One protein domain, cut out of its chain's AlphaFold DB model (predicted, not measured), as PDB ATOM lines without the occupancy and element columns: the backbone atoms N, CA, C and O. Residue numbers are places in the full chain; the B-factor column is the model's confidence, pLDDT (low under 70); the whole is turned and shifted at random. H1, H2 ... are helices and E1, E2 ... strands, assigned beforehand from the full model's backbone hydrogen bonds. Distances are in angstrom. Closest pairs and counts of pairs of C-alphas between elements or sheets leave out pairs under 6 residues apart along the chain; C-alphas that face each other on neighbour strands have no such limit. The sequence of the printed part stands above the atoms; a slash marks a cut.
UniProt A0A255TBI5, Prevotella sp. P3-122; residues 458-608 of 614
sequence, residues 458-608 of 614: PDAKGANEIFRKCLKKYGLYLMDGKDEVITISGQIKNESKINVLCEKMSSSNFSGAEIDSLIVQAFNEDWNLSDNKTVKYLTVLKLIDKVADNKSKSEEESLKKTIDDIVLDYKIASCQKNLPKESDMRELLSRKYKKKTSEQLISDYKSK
ATOM      1  N   PRO A 458     252.068 169.043 239.043       85.81
ATOM      2  CA  PRO A 458     252.413 169.486 240.385       85.81
ATOM      3  C   PRO A 458     251.250 169.302 241.369       85.81
ATOM      4  O   PRO A 458     250.084 169.572 241.062       85.81
ATOM      5  N   ASP A 459     251.592 168.888 242.585       85.69
ATOM      6  CA  ASP A 459     250.697 168.965 243.734       85.69
ATOM      7  C   ASP A 459     250.527 170.430 244.186       85.69
ATOM      8  O   ASP A 459     251.158 171.346 243.653       85.69
ATOM      9  N   ALA A 460     249.676 170.688 245.182       86.12
ATOM     10  CA  ALA A 460     249.445 172.052 245.668       86.12
ATOM     11  C   ALA A 460     250.744 172.743 246.140       86.12
ATOM     12  O   ALA A 460     250.919 173.947 245.933       86.12
ATOM     13  N   LYS A 461     251.688 171.989 246.724       85.06
ATOM     14  CA  LYS A 461     252.994 172.518 247.148       85.06
ATOM     15  C   LYS A 461     253.870 172.886 245.949       85.06
ATOM     16  O   LYS A 461     254.394 173.997 245.895       85.06
ATOM     17  N   GLY A 462     253.987 171.994 244.968       85.19
ATOM     18  CA  GLY A 462     254.716 172.226 243.726       85.19
ATOM     19  C   GLY A 462     254.122 173.371 242.907       85.19
ATOM     20  O   GLY A 462     254.868 174.195 242.379       85.19
ATOM     21  N   ALA A 463     252.793 173.488 242.855       87.56
ATOM     22  CA  ALA A 463     252.101 174.583 242.181       87.56
ATOM     23  C   ALA A 463     252.442 175.935 242.825       87.56
ATOM     24  O   ALA A 463     252.764 176.881 242.109       87.56
ATOM     25  N   ASN A 464     252.466 176.006 244.162       87.44
ATOM     26  CA  ASN A 464     252.878 177.202 244.903       87.44
ATOM     27  C   ASN A 464     254.325 177.604 244.569       87.44
ATOM     28  O   ASN A 464     254.596 178.761 244.239       87.44
ATOM     29  N   GLU A 465     255.260 176.650 244.577       85.00
ATOM     30  CA  GLU A 465     256.653 176.919 244.210       85.00
ATOM     31  C   GLU A 465     256.802 177.428 242.775       85.00
ATOM     32  O   GLU A 465     257.483 178.434 242.553       85.00
ATOM     33  N   ILE A 466     256.170 176.757 241.807       86.69
ATOM     34  CA  ILE A 466     256.216 177.149 240.393       86.69
ATOM     35  C   ILE A 466     255.633 178.553 240.234       86.69
ATOM     36  O   ILE A 466     256.279 179.422 239.651       86.69
ATOM     37  N   PHE A 467     254.465 178.805 240.821       87.75
ATOM     38  CA  PHE A 467     253.792 180.098 240.766       87.75
ATOM     39  C   PHE A 467     254.672 181.227 241.328       87.75
ATOM     40  O   PHE A 467     254.846 182.266 240.687       87.75
ATOM     41  N   ARG A 468     255.324 181.005 242.477       86.06
ATOM     42  CA  ARG A 468     256.274 181.963 243.074       86.06
ATOM     43  C   ARG A 468     257.497 182.198 242.194       86.06
ATOM     44  O   ARG A 468     257.923 183.344 242.042       86.06
ATOM     45  N   LYS A 469     258.070 181.139 241.610       84.19
ATOM     46  CA  LYS A 469     259.216 181.259 240.694       84.19
ATOM     47  C   LYS A 469     258.842 182.058 239.445       84.19
ATOM     48  O   LYS A 469     259.616 182.925 239.049       84.19
ATOM     49  N   CYS A 470     257.663 181.831 238.871       86.50
ATOM     50  CA  CYS A 470     257.169 182.581 237.718       86.50
ATOM     51  C   CYS A 470     256.945 184.067 238.044       86.50
ATOM     52  O   CYS A 470     257.429 184.927 237.311       86.50
ATOM     53  N   LEU A 471     256.311 184.398 239.175       86.56
ATOM     54  CA  LEU A 471     256.164 185.798 239.604       86.56
ATOM     55  C   LEU A 471     257.522 186.487 239.791       86.56
ATOM     56  O   LEU A 471     257.717 187.604 239.316       86.56
ATOM     57  N   LYS A 472     258.486 185.802 240.418       85.31
ATOM     58  CA  LYS A 472     259.850 186.318 240.599       85.31
ATOM     59  C   LYS A 472     260.575 186.511 239.263       85.31
ATOM     60  O   LYS A 472     261.223 187.536 239.081       85.31
ATOM     61  N   LYS A 473     260.444 185.560 238.330       84.00
ATOM     62  CA  LYS A 473     261.016 185.616 236.971       84.00
ATOM     63  C   LYS A 473     260.563 186.870 236.220       84.00
ATOM     64  O   LYS A 473     261.386 187.505 235.571       84.00
ATOM     65  N   TYR A 474     259.285 187.236 236.333       85.88
ATOM     66  CA  TYR A 474     258.727 188.429 235.683       85.88
ATOM     67  C   TYR A 474     258.778 189.698 236.555       85.88
ATOM     68  O   TYR A 474     258.444 190.779 236.080       85.88
ATOM     69  N   GLY A 475     259.205 189.596 237.818       85.50
ATOM     70  CA  GLY A 475     259.256 190.722 238.753       85.50
ATOM     71  C   GLY A 475     257.877 191.287 239.112       85.50
ATOM     72  O   GLY A 475     257.743 192.503 239.247       85.50
ATOM     73  N   LEU A 476     256.871 190.416 239.235       86.25
ATOM     74  CA  LEU A 476     255.468 190.780 239.450       86.25
ATOM     75  C   LEU A 476     255.029 190.619 240.913       86.25
ATOM     76  O   LEU A 476     255.487 189.720 241.621       86.25
ATOM     77  N   TYR A 477     254.089 191.464 241.337       84.56
ATOM     78  CA  TYR A 477     253.378 191.364 242.613       84.56
ATOM     79  C   TYR A 477     252.016 190.707 242.416       84.56
ATOM     80  O   TYR A 477     251.323 191.009 241.445       84.56
ATOM     81  N   LEU A 478     251.590 189.888 243.377       84.75
ATOM     82  CA  LEU A 478     250.191 189.469 243.465       84.75
ATOM     83  C   LEU A 478     249.478 190.346 244.493       84.75
ATOM     84  O   LEU A 478     249.873 190.350 245.660       84.75
ATOM     85  N   MET A 479     248.434 191.058 244.078       84.00
ATOM     86  CA  MET A 479     247.656 191.954 244.940       84.00
ATOM     87  C   MET A 479     246.197 191.519 245.032       84.00
ATOM     88  O   MET A 479     245.608 191.095 244.041       84.00
ATOM     89  N   ASP A 480     245.589 191.673 246.204       82.31
ATOM     90  CA  ASP A 480     244.140 191.592 246.367       82.31
ATOM     91  C   ASP A 480     243.611 192.907 246.947       82.31
ATOM     92  O   ASP A 480     243.808 193.224 248.121       82.31
ATOM     93  N   GLY A 481     242.996 193.728 246.097       78.94
ATOM     94  CA  GLY A 481     242.662 195.105 246.450       78.94
ATOM     95  C   GLY A 481     243.922 195.922 246.752       78.94
ATOM     96  O   GLY A 481     244.741 196.141 245.865       78.94
ATOM     97  N   LYS A 482     244.065 196.393 247.999       73.19
ATOM     98  CA  LYS A 482     245.253 197.131 248.474       73.19
ATOM     99  C   LYS A 482     246.286 196.234 249.164       73.19
ATOM    100  O   LYS A 482     247.378 196.707 249.467       73.19
ATOM    101  N   ASP A 483     245.952 194.969 249.412       75.75
ATOM    102  CA  ASP A 483     246.803 194.055 250.163       75.75
ATOM    103  C   ASP A 483     247.746 193.300 249.224       75.75
ATOM    104  O   ASP A 483     247.323 192.664 248.255       75.75
ATOM    105  N   GLU A 484     249.039 193.320 249.531       75.44
ATOM    106  CA  GLU A 484     250.014 192.465 248.857       75.44
ATOM    107  C   GLU A 484     249.879 191.020 249.351       75.44
ATOM    108  O   GLU A 484     250.004 190.741 250.543       75.44
ATOM    109  N   VAL A 485     249.671 190.089 248.422       71.38
ATOM    110  CA  VAL A 485     249.602 188.643 248.679       71.38
ATOM    111  C   VAL A 485     250.990 188.012 248.525       71.38
ATOM    112  O   VAL A 485     251.403 187.213 249.369       71.38
ATOM    113  N   ILE A 486     251.738 188.408 247.485       72.31
ATOM    114  CA  ILE A 486     253.125 187.986 247.226       72.31
ATOM    115  C   ILE A 486     253.967 189.202 246.825       72.31
ATOM    116  O   ILE A 486     253.577 189.981 245.955       72.31
ATOM    117  N   THR A 487     255.141 189.332 247.443       65.25
ATOM    118  CA  THR A 487     256.147 190.364 247.117       65.25
ATOM    119  C   THR A 487     257.012 189.973 245.909       65.25
ATOM    120  O   THR A 487     257.160 188.784 245.633       65.25
ATOM    121  N   ILE A 488     257.705 190.929 245.266       61.34
ATOM    122  CA  ILE A 488     258.705 190.638 244.204       61.34
ATOM    123  C   ILE A 488     259.767 189.624 244.658       61.34
ATOM    124  O   ILE A 488     260.201 188.777 243.880       61.34
ATOM    125  N   SER A 489     260.190 189.678 245.927       60.56
ATOM    126  CA  SER A 489     261.143 188.711 246.489       60.56
ATOM    127  C   SER A 489     260.586 187.285 246.602       60.56
ATOM    128  O   SER A 489     261.322 186.363 246.950       60.56
ATOM    129  N   GLY A 490     259.294 187.093 246.328       63.41
ATOM    130  CA  GLY A 490     258.584 185.831 246.465       63.41
ATOM    131  C   GLY A 490     258.173 185.517 247.904       63.41
ATOM    132  O   GLY A 490     257.823 184.371 248.176       63.41
ATOM    133  N   GLN A 491     258.233 186.475 248.839       71.94
ATOM    134  CA  GLN A 491     257.732 186.279 250.205       71.94
ATOM    135  C   GLN A 491     256.202 186.309 250.213       71.94
ATOM    136  O   GLN A 491     255.596 187.216 249.634       71.94
ATOM    137  N   ILE A 492     255.614 185.317 250.881       73.44
ATOM    138  CA  ILE A 492     254.172 185.161 251.060       73.44
ATOM    139  C   ILE A 492     253.732 186.058 252.215       73.44
ATOM    140  O   ILE A 492     254.235 185.919 253.327       73.44
ATOM    141  N   LYS A 493     252.787 186.961 251.954       76.38
ATOM    142  CA  LYS A 493     252.140 187.782 252.989       76.38
ATOM    143  C   LYS A 493     250.769 187.236 253.390       76.38
ATOM    144  O   LYS A 493     250.321 187.484 254.503       76.38
ATOM    145  N   ASN A 494     250.118 186.473 252.508       79.19
ATOM    146  CA  ASN A 494     248.826 185.851 252.781       79.19
ATOM    147  C   ASN A 494     248.781 184.412 252.240       79.19
ATOM    148  O   ASN A 494     248.541 184.178 251.056       79.19
ATOM    149  N   GLU A 495     249.046 183.449 253.122       79.31
ATOM    150  CA  GLU A 495     249.220 182.036 252.769       79.31
ATOM    151  C   GLU A 495     247.900 181.334 252.421       79.31
ATOM    152  O   GLU A 495     247.860 180.511 251.509       79.31
ATOM    153  N   SER A 496     246.787 181.720 253.055       81.06
ATOM    154  CA  SER A 496     245.479 181.100 252.805       81.06
ATOM    155  C   SER A 496     244.985 181.335 251.376       81.06
ATOM    156  O   SER A 496     244.503 180.403 250.735       81.06
ATOM    157  N   LYS A 497     245.164 182.543 250.829       82.38
ATOM    158  CA  LYS A 497     244.778 182.860 249.441       82.38
ATOM    159  C   LYS A 497     245.610 182.101 248.409       82.38
ATOM    160  O   LYS A 497     245.074 181.644 247.403       82.38
ATOM    161  N   ILE A 498     246.909 181.944 248.656       84.38
ATOM    162  CA  ILE A 498     247.786 181.187 247.756       84.38
ATOM    163  C   ILE A 498     247.399 179.714 247.769       84.38
ATOM    164  O   ILE A 498     247.300 179.114 246.701       84.38
ATOM    165  N   ASN A 499     247.118 179.153 248.948       85.81
ATOM    166  CA  ASN A 499     246.683 177.764 249.069       85.81
ATOM    167  C   ASN A 499     245.408 177.510 248.257       85.81
ATOM    168  O   ASN A 499     245.379 176.545 247.507       85.81
ATOM    169  N   VAL A 500     244.428 178.422 248.277       88.19
ATOM    170  CA  VAL A 500     243.212 178.302 247.446       88.19
ATOM    171  C   VAL A 500     243.532 178.263 245.946       88.19
ATOM    172  O   VAL A 500     243.005 177.413 245.228       88.19
ATOM    173  N   LEU A 501     244.399 179.157 245.451       88.31
ATOM    174  CA  LEU A 501     244.809 179.143 244.040       88.31
ATOM    175  C   LEU A 501     245.527 177.838 243.684       88.31
ATOM    176  O   LEU A 501     245.246 177.241 242.647       88.31
ATOM    177  N   CYS A 502     246.434 177.386 244.548       88.19
ATOM    178  CA  CYS A 502     247.271 176.216 244.305       88.19
ATOM    179  C   CYS A 502     246.480 174.904 244.401       88.19
ATOM    180  O   CYS A 502     246.700 174.006 243.592       88.19
ATOM    181  N   GLU A 503     245.530 174.801 245.331       87.88
ATOM    182  CA  GLU A 503     244.589 173.680 245.427       87.88
ATOM    183  C   GLU A 503     243.721 173.590 244.171       87.88
ATOM    184  O   GLU A 503     243.610 172.513 243.583       87.88
ATOM    185  N   LYS A 504     243.184 174.723 243.691       87.50
ATOM    186  CA  LYS A 504     242.443 174.767 242.423       87.50
ATOM    187  C   LYS A 504     243.316 174.329 241.247       87.50
ATOM    188  O   LYS A 504     242.930 173.410 240.527       87.50
ATOM    189  N   MET A 505     244.511 174.904 241.092       87.56
ATOM    190  CA  MET A 505     245.454 174.518 240.031       87.56
ATOM    191  C   MET A 505     245.789 173.020 240.067       87.56
ATOM    192  O   MET A 505     245.783 172.362 239.026       87.56
ATOM    193  N   SER A 506     246.046 172.467 241.255       85.69
ATOM    194  CA  SER A 506     246.372 171.049 241.420       85.69
ATOM    195  C   SER A 506     245.177 170.151 241.080       85.69
ATOM    196  O   SER A 506     245.318 169.213 240.297       85.69
ATOM    197  N   SER A 507     243.975 170.490 241.561       85.25
ATOM    198  CA  SER A 507     242.741 169.740 241.272       85.25
ATOM    199  C   SER A 507     242.372 169.712 239.783       85.25
ATOM    200  O   SER A 507     241.760 168.758 239.309       85.25
ATOM    201  N   SER A 508     242.786 170.734 239.029       85.56
ATOM    202  CA  SER A 508     242.548 170.864 237.589       85.56
ATOM    203  C   SER A 508     243.753 170.447 236.733       85.56
ATOM    204  O   SER A 508     243.799 170.766 235.542       85.56
ATOM    205  N   ASN A 509     244.734 169.738 237.312       86.31
ATOM    206  CA  ASN A 509     245.919 169.217 236.620       86.31
ATOM    207  C   ASN A 509     246.664 170.290 235.801       86.31
ATOM    208  O   ASN A 509     246.939 170.104 234.613       86.31
ATOM    209  N   PHE A 510     246.943 171.452 236.392       88.62
ATOM    210  CA  PHE A 510     247.754 172.478 235.736       88.62
ATOM    211  C   PHE A 510     249.202 172.018 235.588       88.62
ATOM    212  O   PHE A 510     249.831 171.602 236.553       88.62
ATOM    213  N   SER A 511     249.753 172.129 234.385       89.56
ATOM    214  CA  SER A 511     251.178 171.956 234.116       89.56
ATOM    215  C   SER A 511     251.967 173.216 234.488       89.56
ATOM    216  O   SER A 511     251.421 174.317 234.554       89.56
ATOM    217  N   GLY A 512     253.281 173.084 234.679       87.31
ATOM    218  CA  GLY A 512     254.138 174.235 234.975       87.31
ATOM    219  C   GLY A 512     254.118 175.300 233.871       87.31
ATOM    220  O   GLY A 512     254.104 176.491 234.166       87.31
ATOM    221  N   ALA A 513     254.046 174.879 232.604       88.50
ATOM    222  CA  ALA A 513     253.922 175.791 231.464       88.50
ATOM    223  C   ALA A 513     252.583 176.550 231.449       88.50
ATOM    224  O   ALA A 513     252.553 177.735 231.124       88.50
ATOM    225  N   GLU A 514     251.481 175.898 231.832       91.00
ATOM    226  CA  GLU A 514     250.178 176.563 231.952       91.00
ATOM    227  C   GLU A 514     250.167 177.574 233.098       91.00
ATOM    228  O   GLU A 514     249.604 178.651 232.937       91.00
ATOM    229  N   ILE A 515     250.825 177.274 234.224       90.44
ATOM    230  CA  ILE A 515     250.984 178.227 235.333       90.44
ATOM    231  C   ILE A 515     251.776 179.464 234.874       90.44
ATOM    232  O   ILE A 515     251.359 180.591 235.145       90.44
ATOM    233  N   ASP A 516     252.879 179.273 234.139       90.12
ATOM    234  CA  ASP A 516     253.681 180.375 233.581       90.12
ATOM    235  C   ASP A 516     252.853 181.232 232.606       90.12
ATOM    236  O   ASP A 516     252.800 182.455 232.738       90.12
ATOM    237  N   SER A 517     252.135 180.588 231.680       90.88
ATOM    238  CA  SER A 517     251.259 181.269 230.721       90.88
ATOM    239  C   SER A 517     250.105 182.010 231.398       90.88
ATOM    240  O   SER A 517     249.724 183.089 230.947       90.88
ATOM    241  N   LEU A 518     249.545 181.452 232.474       92.69
ATOM    242  CA  LEU A 518     248.442 182.059 233.211       92.69
ATOM    243  C   LEU A 518     248.865 183.373 233.865       92.69
ATOM    244  O   LEU A 518     248.108 184.337 233.829       92.69
ATOM    245  N   ILE A 519     250.079 183.440 234.418       89.56
ATOM    246  CA  ILE A 519     250.615 184.674 235.010       89.56
ATOM    247  C   ILE A 519     250.803 185.752 233.940       89.56
ATOM    248  O   ILE A 519     250.416 186.898 234.159       89.56
ATOM    249  N   VAL A 520     251.348 185.387 232.776       90.19
ATOM    250  CA  VAL A 520     251.522 186.319 231.651       90.19
ATOM    251  C   VAL A 520     250.169 186.827 231.149       90.19
ATOM    252  O   VAL A 520     250.009 188.021 230.903       90.19
ATOM    253  N   GLN A 521     249.173 185.947 231.036       90.56
ATOM    254  CA  GLN A 521     247.828 186.342 230.630       90.56
ATOM    255  C   GLN A 521     247.163 187.253 231.667       90.56
ATOM    256  O   GLN A 521     246.604 188.280 231.295       90.56
ATOM    257  N   ALA A 522     247.256 186.908 232.954       89.62
ATOM    258  CA  ALA A 522     246.697 187.714 234.034       89.62
ATOM    259  C   ALA A 522     247.304 189.121 234.044       89.62
ATOM    260  O   ALA A 522     246.582 190.108 234.143       89.62
ATOM    261  N   PHE A 523     248.621 189.212 233.863       89.44
ATOM    262  CA  PHE A 523     249.308 190.486 233.723       89.44
ATOM    263  C   PHE A 523     248.803 191.285 232.521       89.44
ATOM    264  O   PHE A 523     248.477 192.451 232.684       89.44
ATOM    265  N   ASN A 524     248.677 190.672 231.341       88.62
ATOM    266  CA  ASN A 524     248.183 191.365 230.148       88.62
ATOM    267  C   ASN A 524     246.731 191.857 230.292       88.62
ATOM    268  O   ASN A 524     246.392 192.893 229.729       88.62
ATOM    269  N   GLU A 525     245.877 191.135 231.026       87.94
ATOM    270  CA  GLU A 525     244.495 191.557 231.312       87.94
ATOM    271  C   GLU A 525     244.426 192.686 232.351       87.94
ATOM    272  O   GLU A 525     243.558 193.556 232.265       87.94
ATOM    273  N   ASP A 526     245.338 192.692 233.326       85.44
ATOM    274  CA  ASP A 526     245.407 193.724 234.363       85.44
ATOM    275  C   ASP A 526     246.206 194.968 233.945       85.44
ATOM    276  O   ASP A 526     246.049 196.029 234.565       85.44
ATOM    277  N   TRP A 527     247.053 194.841 232.919       82.44
ATOM    278  CA  TRP A 527     247.994 195.862 232.479       82.44
ATOM    279  C   TRP A 527     247.285 197.150 232.068       82.44
ATOM    280  O   TRP A 527     246.440 197.169 231.176       82.44
ATOM    281  N   ASN A 528     247.700 198.253 232.684       73.12
ATOM    282  CA  ASN A 528     247.283 199.606 232.342       73.12
ATOM    283  C   ASN A 528     248.505 200.531 232.390       73.12
ATOM    284  O   ASN A 528     249.450 200.273 233.128       73.12
ATOM    285  N   LEU A 529     248.467 201.644 231.649       62.47
ATOM    286  CA  LEU A 529     249.577 202.605 231.487       62.47
ATOM    287  C   LEU A 529     250.168 203.182 232.798       62.47
ATOM    288  O   LEU A 529     251.203 203.844 232.747       62.47
ATOM    289  N   SER A 530     249.512 202.985 233.945       59.25
ATOM    290  CA  SER A 530     249.849 203.599 235.234       59.25
ATOM    291  C   SER A 530     250.529 202.676 236.251       59.25
ATOM    292  O   SER A 530     251.138 203.197 237.182       59.25
ATOM    293  N   ASP A 531     250.416 201.348 236.127       62.41
ATOM    294  CA  ASP A 531     250.906 200.409 237.147       62.41
ATOM    295  C   ASP A 531     251.600 199.208 236.496       62.41
ATOM    296  O   ASP A 531     250.975 198.363 235.856       62.41
ATOM    297  N   ASN A 532     252.929 199.172 236.609       67.94
ATOM    298  CA  ASN A 532     253.763 198.407 235.681       67.94
ATOM    299  C   ASN A 532     254.208 197.032 236.202       67.94
ATOM    300  O   ASN A 532     255.051 196.397 235.566       67.94
ATOM    301  N   LYS A 533     253.747 196.576 237.377       81.12
ATOM    302  CA  LYS A 533     254.270 195.331 237.987       81.12
ATOM    303  C   LYS A 533     253.258 194.498 238.776       81.12
ATOM    304  O   LYS A 533     253.662 193.558 239.455       81.12
ATOM    305  N   THR A 534     251.967 194.801 238.725       84.38
ATOM    306  CA  THR A 534     250.966 194.144 239.585       84.38
ATOM    307  C   THR A 534     250.050 193.218 238.801       84.38
ATOM    308  O   THR A 534     249.578 193.576 237.728       84.38
ATOM    309  N   VAL A 535     249.732 192.067 239.387       86.19
ATOM    310  CA  VAL A 535     248.689 191.143 238.934       86.19
ATOM    311  C   VAL A 535     247.648 191.012 240.043       86.19
ATOM    312  O   VAL A 535     247.993 190.863 241.219       86.19
ATOM    313  N   LYS A 536     246.363 191.072 239.695       88.56
ATOM    314  CA  LYS A 536     245.255 190.991 240.648       88.56
ATOM    315  C   LYS A 536     244.882 189.538 240.921       88.56
ATOM    316  O   LYS A 536     244.669 188.740 240.009       88.56
ATOM    317  N   TYR A 537     244.692 189.219 242.197       87.62
ATOM    318  CA  TYR A 537     244.247 187.910 242.676       87.62
ATOM    319  C   TYR A 537     242.962 187.437 241.983       87.62
ATOM    320  O   TYR A 537     242.877 186.297 241.532       87.62
ATOM    321  N   LEU A 538     241.974 188.327 241.844       87.25
ATOM    322  CA  LEU A 538     240.697 188.006 241.202       87.25
ATOM    323  C   LEU A 538     240.846 187.661 239.715       87.25
ATOM    324  O   LEU A 538     240.112 186.808 239.221       87.25
ATOM    325  N   THR A 539     241.774 188.304 239.005       88.25
ATOM    326  CA  THR A 539     242.045 188.028 237.587       88.25
ATOM    327  C   THR A 539     242.663 186.640 237.439       88.25
ATOM    328  O   THR A 539     242.155 185.818 236.680       88.25
ATOM    329  N   VAL A 540     243.670 186.326 238.263       89.31
ATOM    330  CA  VAL A 540     244.285 184.989 238.333       89.31
ATOM    331  C   VAL A 540     243.234 183.919 238.638       89.31
ATOM    332  O   VAL A 540     243.160 182.922 237.926       89.31
ATOM    333  N   LEU A 541     242.378 184.134 239.643       89.94
ATOM    334  CA  LEU A 541     241.334 183.176 240.021       89.94
ATOM    335  C   LEU A 541     240.340 182.912 238.876       89.94
ATOM    336  O   LEU A 541     240.052 181.758 238.572       89.94
ATOM    337  N   LYS A 542     239.869 183.968 238.197       90.62
ATOM    338  CA  LYS A 542     238.968 183.842 237.036       90.62
ATOM    339  C   LYS A 542     239.605 183.066 235.888       90.62
ATOM    340  O   LYS A 542     238.928 182.280 235.228       90.62
ATOM    341  N   LEU A 543     240.892 183.292 235.634       90.25
ATOM    342  CA  LEU A 543     241.624 182.581 234.591       90.25
ATOM    343  C   LEU A 543     241.824 181.107 234.933       90.25
ATOM    344  O   LEU A 543     241.679 180.270 234.043       90.25
ATOM    345  N   ILE A 544     242.084 180.780 236.203       90.75
ATOM    346  CA  ILE A 544     242.154 179.386 236.657       90.75
ATOM    347  C   ILE A 544     240.825 178.684 236.382       90.75
ATOM    348  O   ILE A 544     240.824 177.635 235.744       90.75
ATOM    349  N   ASP A 545     239.708 179.286 236.801       89.75
ATOM    350  CA  ASP A 545     238.374 178.706 236.613       89.75
ATOM    351  C   ASP A 545     238.051 178.523 235.118       89.75
ATOM    352  O   ASP A 545     237.614 177.455 234.695       89.75
ATOM    353  N   LYS A 546     238.385 179.512 234.278       89.31
ATOM    354  CA  LYS A 546     238.207 179.428 232.819       89.31
ATOM    355  C   LYS A 546     239.015 178.292 232.181       89.31
ATOM    356  O   LYS A 546     238.517 177.603 231.291       89.31
ATOM    357  N   VAL A 547     240.274 178.115 232.583       87.56
ATOM    358  CA  VAL A 547     241.136 177.043 232.055       87.56
ATOM    359  C   VAL A 547     240.672 175.674 232.559       87.56
ATOM    360  O   VAL A 547     240.651 174.726 231.774       87.56
ATOM    361  N   ALA A 548     240.249 175.577 233.822       85.25
ATOM    362  CA  ALA A 548     239.677 174.361 234.393       85.25
ATOM    363  C   ALA A 548     238.420 173.916 233.624       85.25
ATOM    364  O   ALA A 548     238.360 172.777 233.159       85.25
ATOM    365  N   ASP A 549     237.482 174.837 233.381       84.81
ATOM    366  CA  ASP A 549     236.261 174.568 232.613       84.81
ATOM    367  C   ASP A 549     236.564 174.101 231.181       84.81
ATOM    368  O   ASP A 549     235.925 173.183 230.657       84.81
ATOM    369  N   ASN A 550     237.552 174.721 230.527       84.88
ATOM    370  CA  ASN A 550     237.962 174.343 229.176       84.88
ATOM    371  C   ASN A 550     238.578 172.941 229.127       84.88
ATOM    372  O   ASN A 550     238.301 172.192 228.188       84.88
ATOM    373  N   LYS A 551     239.380 172.563 230.131       80.75
ATOM    374  CA  LYS A 551     239.938 171.210 230.228       80.75
ATOM    375  C   LYS A 551     238.841 170.171 230.393       80.75
ATOM    376  O   LYS A 551     238.827 169.210 229.632       80.75
ATOM    377  N   SER A 552     237.891 170.389 231.301       78.69
ATOM    378  CA  SER A 552     236.777 169.456 231.496       78.69
ATOM    379  C   SER A 552     235.957 169.261 230.215       78.69
ATOM    380  O   SER A 552     235.662 168.127 229.844       78.69
ATOM    381  N   LYS A 553     235.667 170.341 229.472       78.75
ATOM    382  CA  LYS A 553     234.969 170.257 228.174       78.75
ATOM    383  C   LYS A 553     235.776 169.503 227.115       78.75
ATOM    384  O   LYS A 553     235.239 168.622 226.448       78.75
ATOM    385  N   SER A 554     237.065 169.820 226.980       76.25
ATOM    386  CA  SER A 554     237.957 169.155 226.022       76.25
ATOM    387  C   SER A 554     238.113 167.662 226.327       76.25
ATOM    388  O   SER A 554     238.128 166.832 225.415       76.25
ATOM    389  N   GLU A 555     238.180 167.298 227.608       71.19
ATOM    390  CA  GLU A 555     238.227 165.906 228.047       71.19
ATOM    391  C   GLU A 555     236.952 165.152 227.664       71.19
ATOM    392  O   GLU A 555     237.046 164.074 227.075       71.19
ATOM    393  N   GLU A 556     235.774 165.729 227.912       75.62
ATOM    394  CA  GLU A 556     234.497 165.131 227.513       75.62
ATOM    395  C   GLU A 556     234.376 164.950 225.994       75.62
ATOM    396  O   GLU A 556     233.914 163.903 225.535       75.62
ATOM    397  N   GLU A 557     234.804 165.937 225.204       76.38
ATOM    398  CA  GLU A 557     234.800 165.858 223.739       76.38
ATOM    399  C   GLU A 557     235.762 164.787 223.213       76.38
ATOM    400  O   GLU A 557     235.384 163.989 222.351       76.38
ATOM    401  N   SER A 558     236.982 164.718 223.756       72.62
ATOM    402  CA  SER A 558     237.970 163.706 223.363       72.62
ATOM    403  C   SER A 558     237.490 162.287 223.678       72.62
ATOM    404  O   SER A 558     237.576 161.405 222.825       72.62
ATOM    405  N   LEU A 559     236.900 162.087 224.863       77.25
ATOM    406  CA  LEU A 559     236.342 160.808 225.282       77.25
ATOM    407  C   LEU A 559     235.184 160.392 224.370       77.25
ATOM    408  O   LEU A 559     235.137 159.244 223.934       77.25
ATOM    409  N   LYS A 560     234.270 161.322 224.050       80.25
ATOM    410  CA  LYS A 560     233.165 161.068 223.113       80.25
ATOM    411  C   LYS A 560     233.689 160.621 221.753       80.25
ATOM    412  O   LYS A 560     233.252 159.583 221.272       80.25
ATOM    413  N   LYS A 561     234.676 161.332 221.201       81.25
ATOM    414  CA  LYS A 561     235.273 161.002 219.903       81.25
ATOM    415  C   LYS A 561     235.913 159.610 219.889       81.25
ATOM    416  O   LYS A 561     235.619 158.823 219.002       81.25
ATOM    417  N   THR A 562     236.717 159.264 220.897       78.25
ATOM    418  CA  THR A 562     237.319 157.921 220.996       78.25
ATOM    419  C   THR A 562     236.262 156.823 221.116       78.25
ATOM    420  O   THR A 562     236.402 155.759 220.517       78.25
ATOM    421  N   ILE A 563     235.193 157.062 221.882       80.69
ATOM    422  CA  ILE A 563     234.074 156.119 221.981       80.69
ATOM    423  C   ILE A 563     233.375 155.981 220.623       80.69
ATOM    424  O   ILE A 563     233.072 154.858 220.230       80.69
ATOM    425  N   ASP A 564     233.136 157.084 219.913       82.62
ATOM    426  CA  ASP A 564     232.503 157.083 218.592       82.62
ATOM    427  C   ASP A 564     233.335 156.304 217.566       82.62
ATOM    428  O   ASP A 564     232.778 155.452 216.875       82.62
ATOM    429  N   ASP A 565     234.654 156.517 217.527       80.75
ATOM    430  CA  ASP A 565     235.580 155.808 216.634       80.75
ATOM    431  C   ASP A 565     235.574 154.294 216.914       80.75
ATOM    432  O   ASP A 565     235.407 153.487 216.002       80.75
ATOM    433  N   ILE A 566     235.647 153.884 218.187       79.88
ATOM    434  CA  ILE A 566     235.619 152.460 218.563       79.88
ATOM    435  C   ILE A 566     234.263 151.829 218.247       79.88
ATOM    436  O   ILE A 566     234.204 150.692 217.783       79.88
ATOM    437  N   VAL A 567     233.160 152.534 218.514       80.12
ATOM    438  CA  VAL A 567     231.817 152.050 218.173       80.12
ATOM    439  C   VAL A 567     231.675 151.911 216.657       80.12
ATOM    440  O   VAL A 567     231.052 150.953 216.201       80.12
ATOM    441  N   LEU A 568     232.255 152.825 215.877       80.56
ATOM    442  CA  LEU A 568     232.267 152.764 214.419       80.56
ATOM    443  C   LEU A 568     233.087 151.570 213.913       80.56
ATOM    444  O   LEU A 568     232.554 150.772 213.144       80.56
ATOM    445  N   ASP A 569     234.315 151.385 214.400       79.12
ATOM    446  CA  ASP A 569     235.166 150.235 214.066       79.12
ATOM    447  C   ASP A 569     234.484 148.910 214.427       79.12
ATOM    448  O   ASP A 569     234.489 147.959 213.641       79.12
ATOM    449  N   TYR A 570     233.830 148.854 215.591       73.12
ATOM    450  CA  TYR A 570     233.098 147.668 216.028       73.12
ATOM    451  C   TYR A 570     231.893 147.390 215.126       73.12
ATOM    452  O   TYR A 570     231.683 146.244 214.742       73.12
ATOM    453  N   LYS A 571     231.143 148.428 214.722       74.94
ATOM    454  CA  LYS A 571     230.031 148.319 213.759       74.94
ATOM    455  C   LYS A 571     230.501 147.852 212.379       74.94
ATOM    456  O   LYS A 571     229.792 147.072 211.748       74.94
ATOM    457  N   ILE A 572     231.670 148.304 211.921       75.50
ATOM    458  CA  ILE A 572     232.277 147.886 210.647       75.50
ATOM    459  C   ILE A 572     232.739 146.422 210.722       75.50
ATOM    460  O   ILE A 572     232.521 145.659 209.784       75.50
ATOM    461  N   ALA A 573     233.339 146.009 211.843       68.12
ATOM    462  CA  ALA A 573     233.818 144.643 212.046       68.12
ATOM    463  C   ALA A 573     232.679 143.627 212.268       68.12
ATOM    464  O   ALA A 573     232.785 142.467 211.863       68.12
ATOM    465  N   SER A 574     231.574 144.035 212.903       61.50
ATOM    466  CA  SER A 574     230.462 143.154 213.269       61.50
ATOM    467  C   SER A 574     229.346 143.134 212.214       61.50
ATOM    468  O   SER A 574     228.233 143.600 212.454       61.50
ATOM    469  N   CYS A 575     229.581 142.521 211.056       57.09
ATOM    470  CA  CYS A 575     228.531 142.244 210.058       57.09
ATOM    471  C   CYS A 575     227.502 141.156 210.490       57.09
ATOM    472  O   CYS A 575     226.899 140.513 209.629       57.09
ATOM    473  N   GLN A 576     227.278 140.893 211.790       52.88
ATOM    474  CA  GLN A 576     226.406 139.802 212.278       52.88
ATOM    475  C   GLN A 576     225.381 140.205 213.362       52.88
ATOM    476  O   GLN A 576     225.594 141.083 214.193       52.88
ATOM    477  N   LYS A 577     224.242 139.498 213.326       53.34
ATOM    478  CA  LYS A 577     222.884 139.822 213.816       53.34
ATOM    479  C   LYS A 577     222.622 139.922 215.336       53.34
ATOM    480  O   LYS A 577     221.457 139.917 215.709       53.34
ATOM    481  N   ASN A 578     223.618 140.062 216.210       59.16
ATOM    482  CA  ASN A 578     223.382 140.234 217.657       59.16
ATOM    483  C   ASN A 578     224.390 141.215 218.275       59.16
ATOM    484  O   ASN A 578     225.365 140.809 218.904       59.16
ATOM    485  N   LEU A 579     224.153 142.515 218.085       59.47
ATOM    486  CA  LEU A 579     224.918 143.564 218.758       59.47
ATOM    487  C   LEU A 579     224.356 143.836 220.169       59.47
ATOM    488  O   LEU A 579     223.133 143.918 220.322       59.47
ATOM    489  N   PRO A 580     225.212 144.043 221.191       67.44
ATOM    490  CA  PRO A 580     224.788 144.687 222.428       67.44
ATOM    491  C   PRO A 580     224.251 146.092 222.126       67.44
ATOM    492  O   PRO A 580     224.630 146.710 221.127       67.44
ATOM    493  N   LYS A 581     223.350 146.611 222.971       76.94
ATOM    494  CA  LYS A 581     222.804 147.956 222.757       76.94
ATOM    495  C   LYS A 581     223.945 148.970 222.766       76.94
ATOM    496  O   LYS A 581     224.831 148.921 223.617       76.94
ATOM    497  N   GLU A 582     223.904 149.913 221.827       74.81
ATOM    498  CA  GLU A 582     224.920 150.965 221.720       74.81
ATOM    499  C   GLU A 582     225.056 151.770 223.022       74.81
ATOM    500  O   GLU A 582     226.167 152.151 223.383       74.81
ATOM    501  N   SER A 583     223.959 151.953 223.766       76.94
ATOM    502  CA  SER A 583     223.961 152.556 225.106       76.94
ATOM    503  C   SER A 583     224.911 151.842 226.068       76.94
ATOM    504  O   SER A 583     225.718 152.489 226.732       76.94
ATOM    505  N   ASP A 584     224.861 150.514 226.089       77.94
ATOM    506  CA  ASP A 584     225.586 149.681 227.047       77.94
ATOM    507  C   ASP A 584     227.071 149.611 226.656       77.94
ATOM    508  O   ASP A 584     227.959 149.661 227.510       77.94
ATOM    509  N   MET A 585     227.357 149.587 225.345       74.75
ATOM    510  CA  MET A 585     228.721 149.705 224.818       74.75
ATOM    511  C   MET A 585     229.339 151.061 225.156       74.75
ATOM    512  O   MET A 585     230.464 151.112 225.646       74.75
ATOM    513  N   ARG A 586     228.608 152.160 224.939       79.12
ATOM    514  CA  ARG A 586     229.076 153.509 225.283       79.12
ATOM    515  C   ARG A 586     229.310 153.648 226.783       79.12
ATOM    516  O   ARG A 586     230.315 154.236 227.172       79.12
ATOM    517  N   GLU A 587     228.455 153.073 227.625       80.38
ATOM    518  CA  GLU A 587     228.653 153.094 229.075       80.38
ATOM    519  C   GLU A 587     229.925 152.331 229.485       80.38
ATOM    520  O   GLU A 587     230.763 152.876 230.207       80.38
ATOM    521  N   LEU A 588     230.133 151.116 228.966       77.06
ATOM    522  CA  LEU A 588     231.338 150.318 229.225       77.06
ATOM    523  C   LEU A 588     232.614 151.000 228.717       77.06
ATOM    524  O   LEU A 588     233.615 151.057 229.437       77.06
ATOM    525  N   LEU A 589     232.583 151.544 227.499       76.44
ATOM    526  CA  LEU A 589     233.707 152.269 226.908       76.44
ATOM    527  C   LEU A 589     233.994 153.560 227.681       76.44
ATOM    528  O   LEU A 589     235.159 153.853 227.937       76.44
ATOM    529  N   SER A 590     232.965 154.279 228.142       75.50
ATOM    530  CA  SER A 590     233.150 155.469 228.978       75.50
ATOM    531  C   SER A 590     233.860 155.138 230.287       75.50
ATOM    532  O   SER A 590     234.773 155.857 230.676       75.50
ATOM    533  N   ARG A 591     233.528 154.009 230.928       74.56
ATOM    534  CA  ARG A 591     234.214 153.547 232.145       74.56
ATOM    535  C   ARG A 591     235.651 153.107 231.866       74.56
ATOM    536  O   ARG A 591     236.519 153.340 232.700       74.56
ATOM    537  N   LYS A 592     235.906 152.487 230.711       70.12
ATOM    538  CA  LYS A 592     237.225 151.965 230.321       70.12
ATOM    539  C   LYS A 592     238.208 153.057 229.888       70.12
ATOM    540  O   LYS A 592     239.381 152.978 230.236       70.12
ATOM    541  N   TYR A 593     237.741 154.038 229.116       64.81
ATOM    542  CA  TYR A 593     238.572 155.086 228.513       64.81
ATOM    543  C   TYR A 593     238.555 156.405 229.283       64.81
ATOM    544  O   TYR A 593     239.240 157.345 228.880       64.81
ATOM    545  N   LYS A 594     237.817 156.489 230.401       71.62
ATOM    546  CA  LYS A 594     237.923 157.637 231.302       71.62
ATOM    547  C   LYS A 594     239.393 157.827 231.671       71.62
ATOM    548  O   LYS A 594     240.037 156.903 232.171       71.62
ATOM    549  N   LYS A 595     239.929 159.012 231.372       60.81
ATOM    550  CA  LYS A 595     241.338 159.339 231.601       60.81
ATOM    551  C   LYS A 595     241.669 159.096 233.072       60.81
ATOM    552  O   LYS A 595     240.942 159.549 233.957       60.81
ATOM    553  N   LYS A 596     242.742 158.344 233.320       62.66
ATOM    554  CA  LYS A 596     243.202 158.046 234.677       62.66
ATOM    555  C   LYS A 596     243.593 159.342 235.387       62.66
ATOM    556  O   LYS A 596     244.204 160.214 234.769       62.66
ATOM    557  N   THR A 597     243.258 159.461 236.671       63.50
ATOM    558  CA  THR A 597     243.727 160.586 237.498       63.50
ATOM    559  C   THR A 597     245.254 160.567 237.605       63.50
ATOM    560  O   THR A 597     245.891 159.538 237.368       63.50
ATOM    561  N   SER A 598     245.861 161.695 237.983       60.56
ATOM    562  CA  SER A 598     247.303 161.781 238.260       60.56
ATOM    563  C   SER A 598     247.760 160.692 239.238       60.56
ATOM    564  O   SER A 598     248.736 159.997 238.973       60.56
ATOM    565  N   GLU A 599     246.999 160.459 240.307       64.88
ATOM    566  CA  GLU A 599     247.248 159.398 241.290       64.88
ATOM    567  C   GLU A 599     247.187 157.990 240.681       64.88
ATOM    568  O   GLU A 599     248.041 157.150 240.964       64.88
ATOM    569  N   GLN A 600     246.213 157.728 239.804       66.50
ATOM    570  CA  GLN A 600     246.088 156.445 239.111       66.50
ATOM    571  C   GLN A 600     247.233 156.220 238.119       66.50
ATOM    572  O   GLN A 600     247.736 155.105 238.020       66.50
ATOM    573  N   LEU A 601     247.680 157.265 237.414       65.75
ATOM    574  CA  LEU A 601     248.851 157.202 236.538       65.75
ATOM    575  C   LEU A 601     250.124 156.933 237.344       65.75
ATOM    576  O   LEU A 601     250.886 156.037 236.995       65.75
ATOM    577  N   ILE A 602     250.331 157.646 238.454       68.31
ATOM    578  CA  ILE A 602     251.465 157.414 239.357       68.31
ATOM    579  C   ILE A 602     251.435 155.976 239.892       68.31
ATOM    580  O   ILE A 602     252.470 155.315 239.907       68.31
ATOM    581  N   SER A 603     250.266 155.465 240.294       70.88
ATOM    582  CA  SER A 603     250.102 154.085 240.764       70.88
ATOM    583  C   SER A 603     250.404 153.059 239.668       70.88
ATOM    584  O   SER A 603     251.126 152.094 239.911       70.88
ATOM    585  N   ASP A 604     249.903 153.272 238.453       68.12
ATOM    586  CA  ASP A 604     250.205 152.437 237.288       68.12
ATOM    587  C   ASP A 604     251.711 152.405 237.004       68.12
ATOM    588  O   ASP A 604     252.293 151.333 236.830       68.12
ATOM    589  N   TYR A 605     252.364 153.567 236.975       70.00
ATOM    590  CA  TYR A 605     253.790 153.664 236.681       70.00
ATOM    591  C   TYR A 605     254.646 153.080 237.817       70.00
ATOM    592  O   TYR A 605     255.606 152.362 237.534       70.00
ATOM    593  N   LYS A 606     254.245 153.250 239.084       71.94
ATOM    594  CA  LYS A 606     254.850 152.542 240.227       71.94
ATOM    595  C   LYS A 606     254.688 151.026 240.107       71.94
ATOM    596  O   LYS A 606     255.640 150.298 240.375       71.94
ATOM    597  N   SER A 607     253.532 150.535 239.651       66.94
ATOM    598  CA  SER A 607     253.303 149.093 239.451       66.94
ATOM    599  C   SER A 607     254.197 148.492 238.357       66.94
ATOM    600  O   SER A 607     254.578 147.327 238.434       66.94
ATOM    601  N   LYS A 608     254.610 149.312 237.380       66.00
ATOM    602  CA  LYS A 608     255.597 148.969 236.343       66.00
ATOM    603  C   LYS A 608     257.053 149.119 236.810       66.00
ATOM    604  O   LYS A 608     257.970 148.840 236.040       66.00
TER     605      LYS A 608
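AT A GLANCE: This is residues 458 to 608 of the 614 residues of a protein of Prevotella sp. P3-122 (UniProt A0A255TBI5). Look for a head at one end, made of the small sheet E2 E1 E3 with helices H1, H2 and H3, and for one long helix, H4, that runs away from it like a stalk and makes the length. Past the far end of the stalk H4 the link of residues 574 to 581 folds back, H5 crosses H4, and H6 lies off to the side, touching no helix. The printed part has 151 residues, in the order H1 E1 E2 H2 H3 E3 H4 H5 H6; it is mostly helix, with a mixed sheet. It is loose, with a radius of gyration of the C-alphas of 21.5 A, and spans 72 by 38 by 22 A.

HOW THE PARTS SIT: Start at E1, residues 477 to 480, the inner strand. E2, residues 483 to 486, is antiparallel to it, a hairpin, with N 485 and O 478 2.8 A apart; E3, residues 534 to 536, is parallel, with N 535 and O 477 at 2.8 A. The hub H4, residues 537 to 573, touches H3, residues 512 to 526, at a steep tilt of 50 degrees, closest at C-alphas 522 and 540, 5.6 A. With residues 541 to 544 alone it touches H2, residues 495 to 507, C-alphas 501 and 541 being closest at 6.7 A. H1, residues 460 to 474, touches H3, closest at C-alphas 470 and 516, 5.8 A. H5, residues 582 to 593, touches H4 at 55 degrees, C-alphas 563 and 589 closest at 6.3 A. H6, residues 598 to 607, is apart from H4. In the six helices every O i to N i+4 pair is within hydrogen-bond range.

IN THESE COORDINATES: Find C-alpha 460 at (249.445, 172.052, 245.668), where H1 begins, 21.3 A long. H3 measures 21.4 A and H2 18.0 A. H4 runs 54.0 A from C-alpha 537 at (244.247, 187.910, 242.676). H6 ends at C-alpha 607, (253.303, 149.093, 239.451).

THE WHOLE: The C-alphas farthest apart, of Ser 530 and Lys 577, are 72.5 A apart. The printed part has no cut and no long link, and residues 572 to 578 stand free. Mean pLDDT of the printed part is 79.0; look for values under 70 at residues 573 to 580 and 595 to 602, among others.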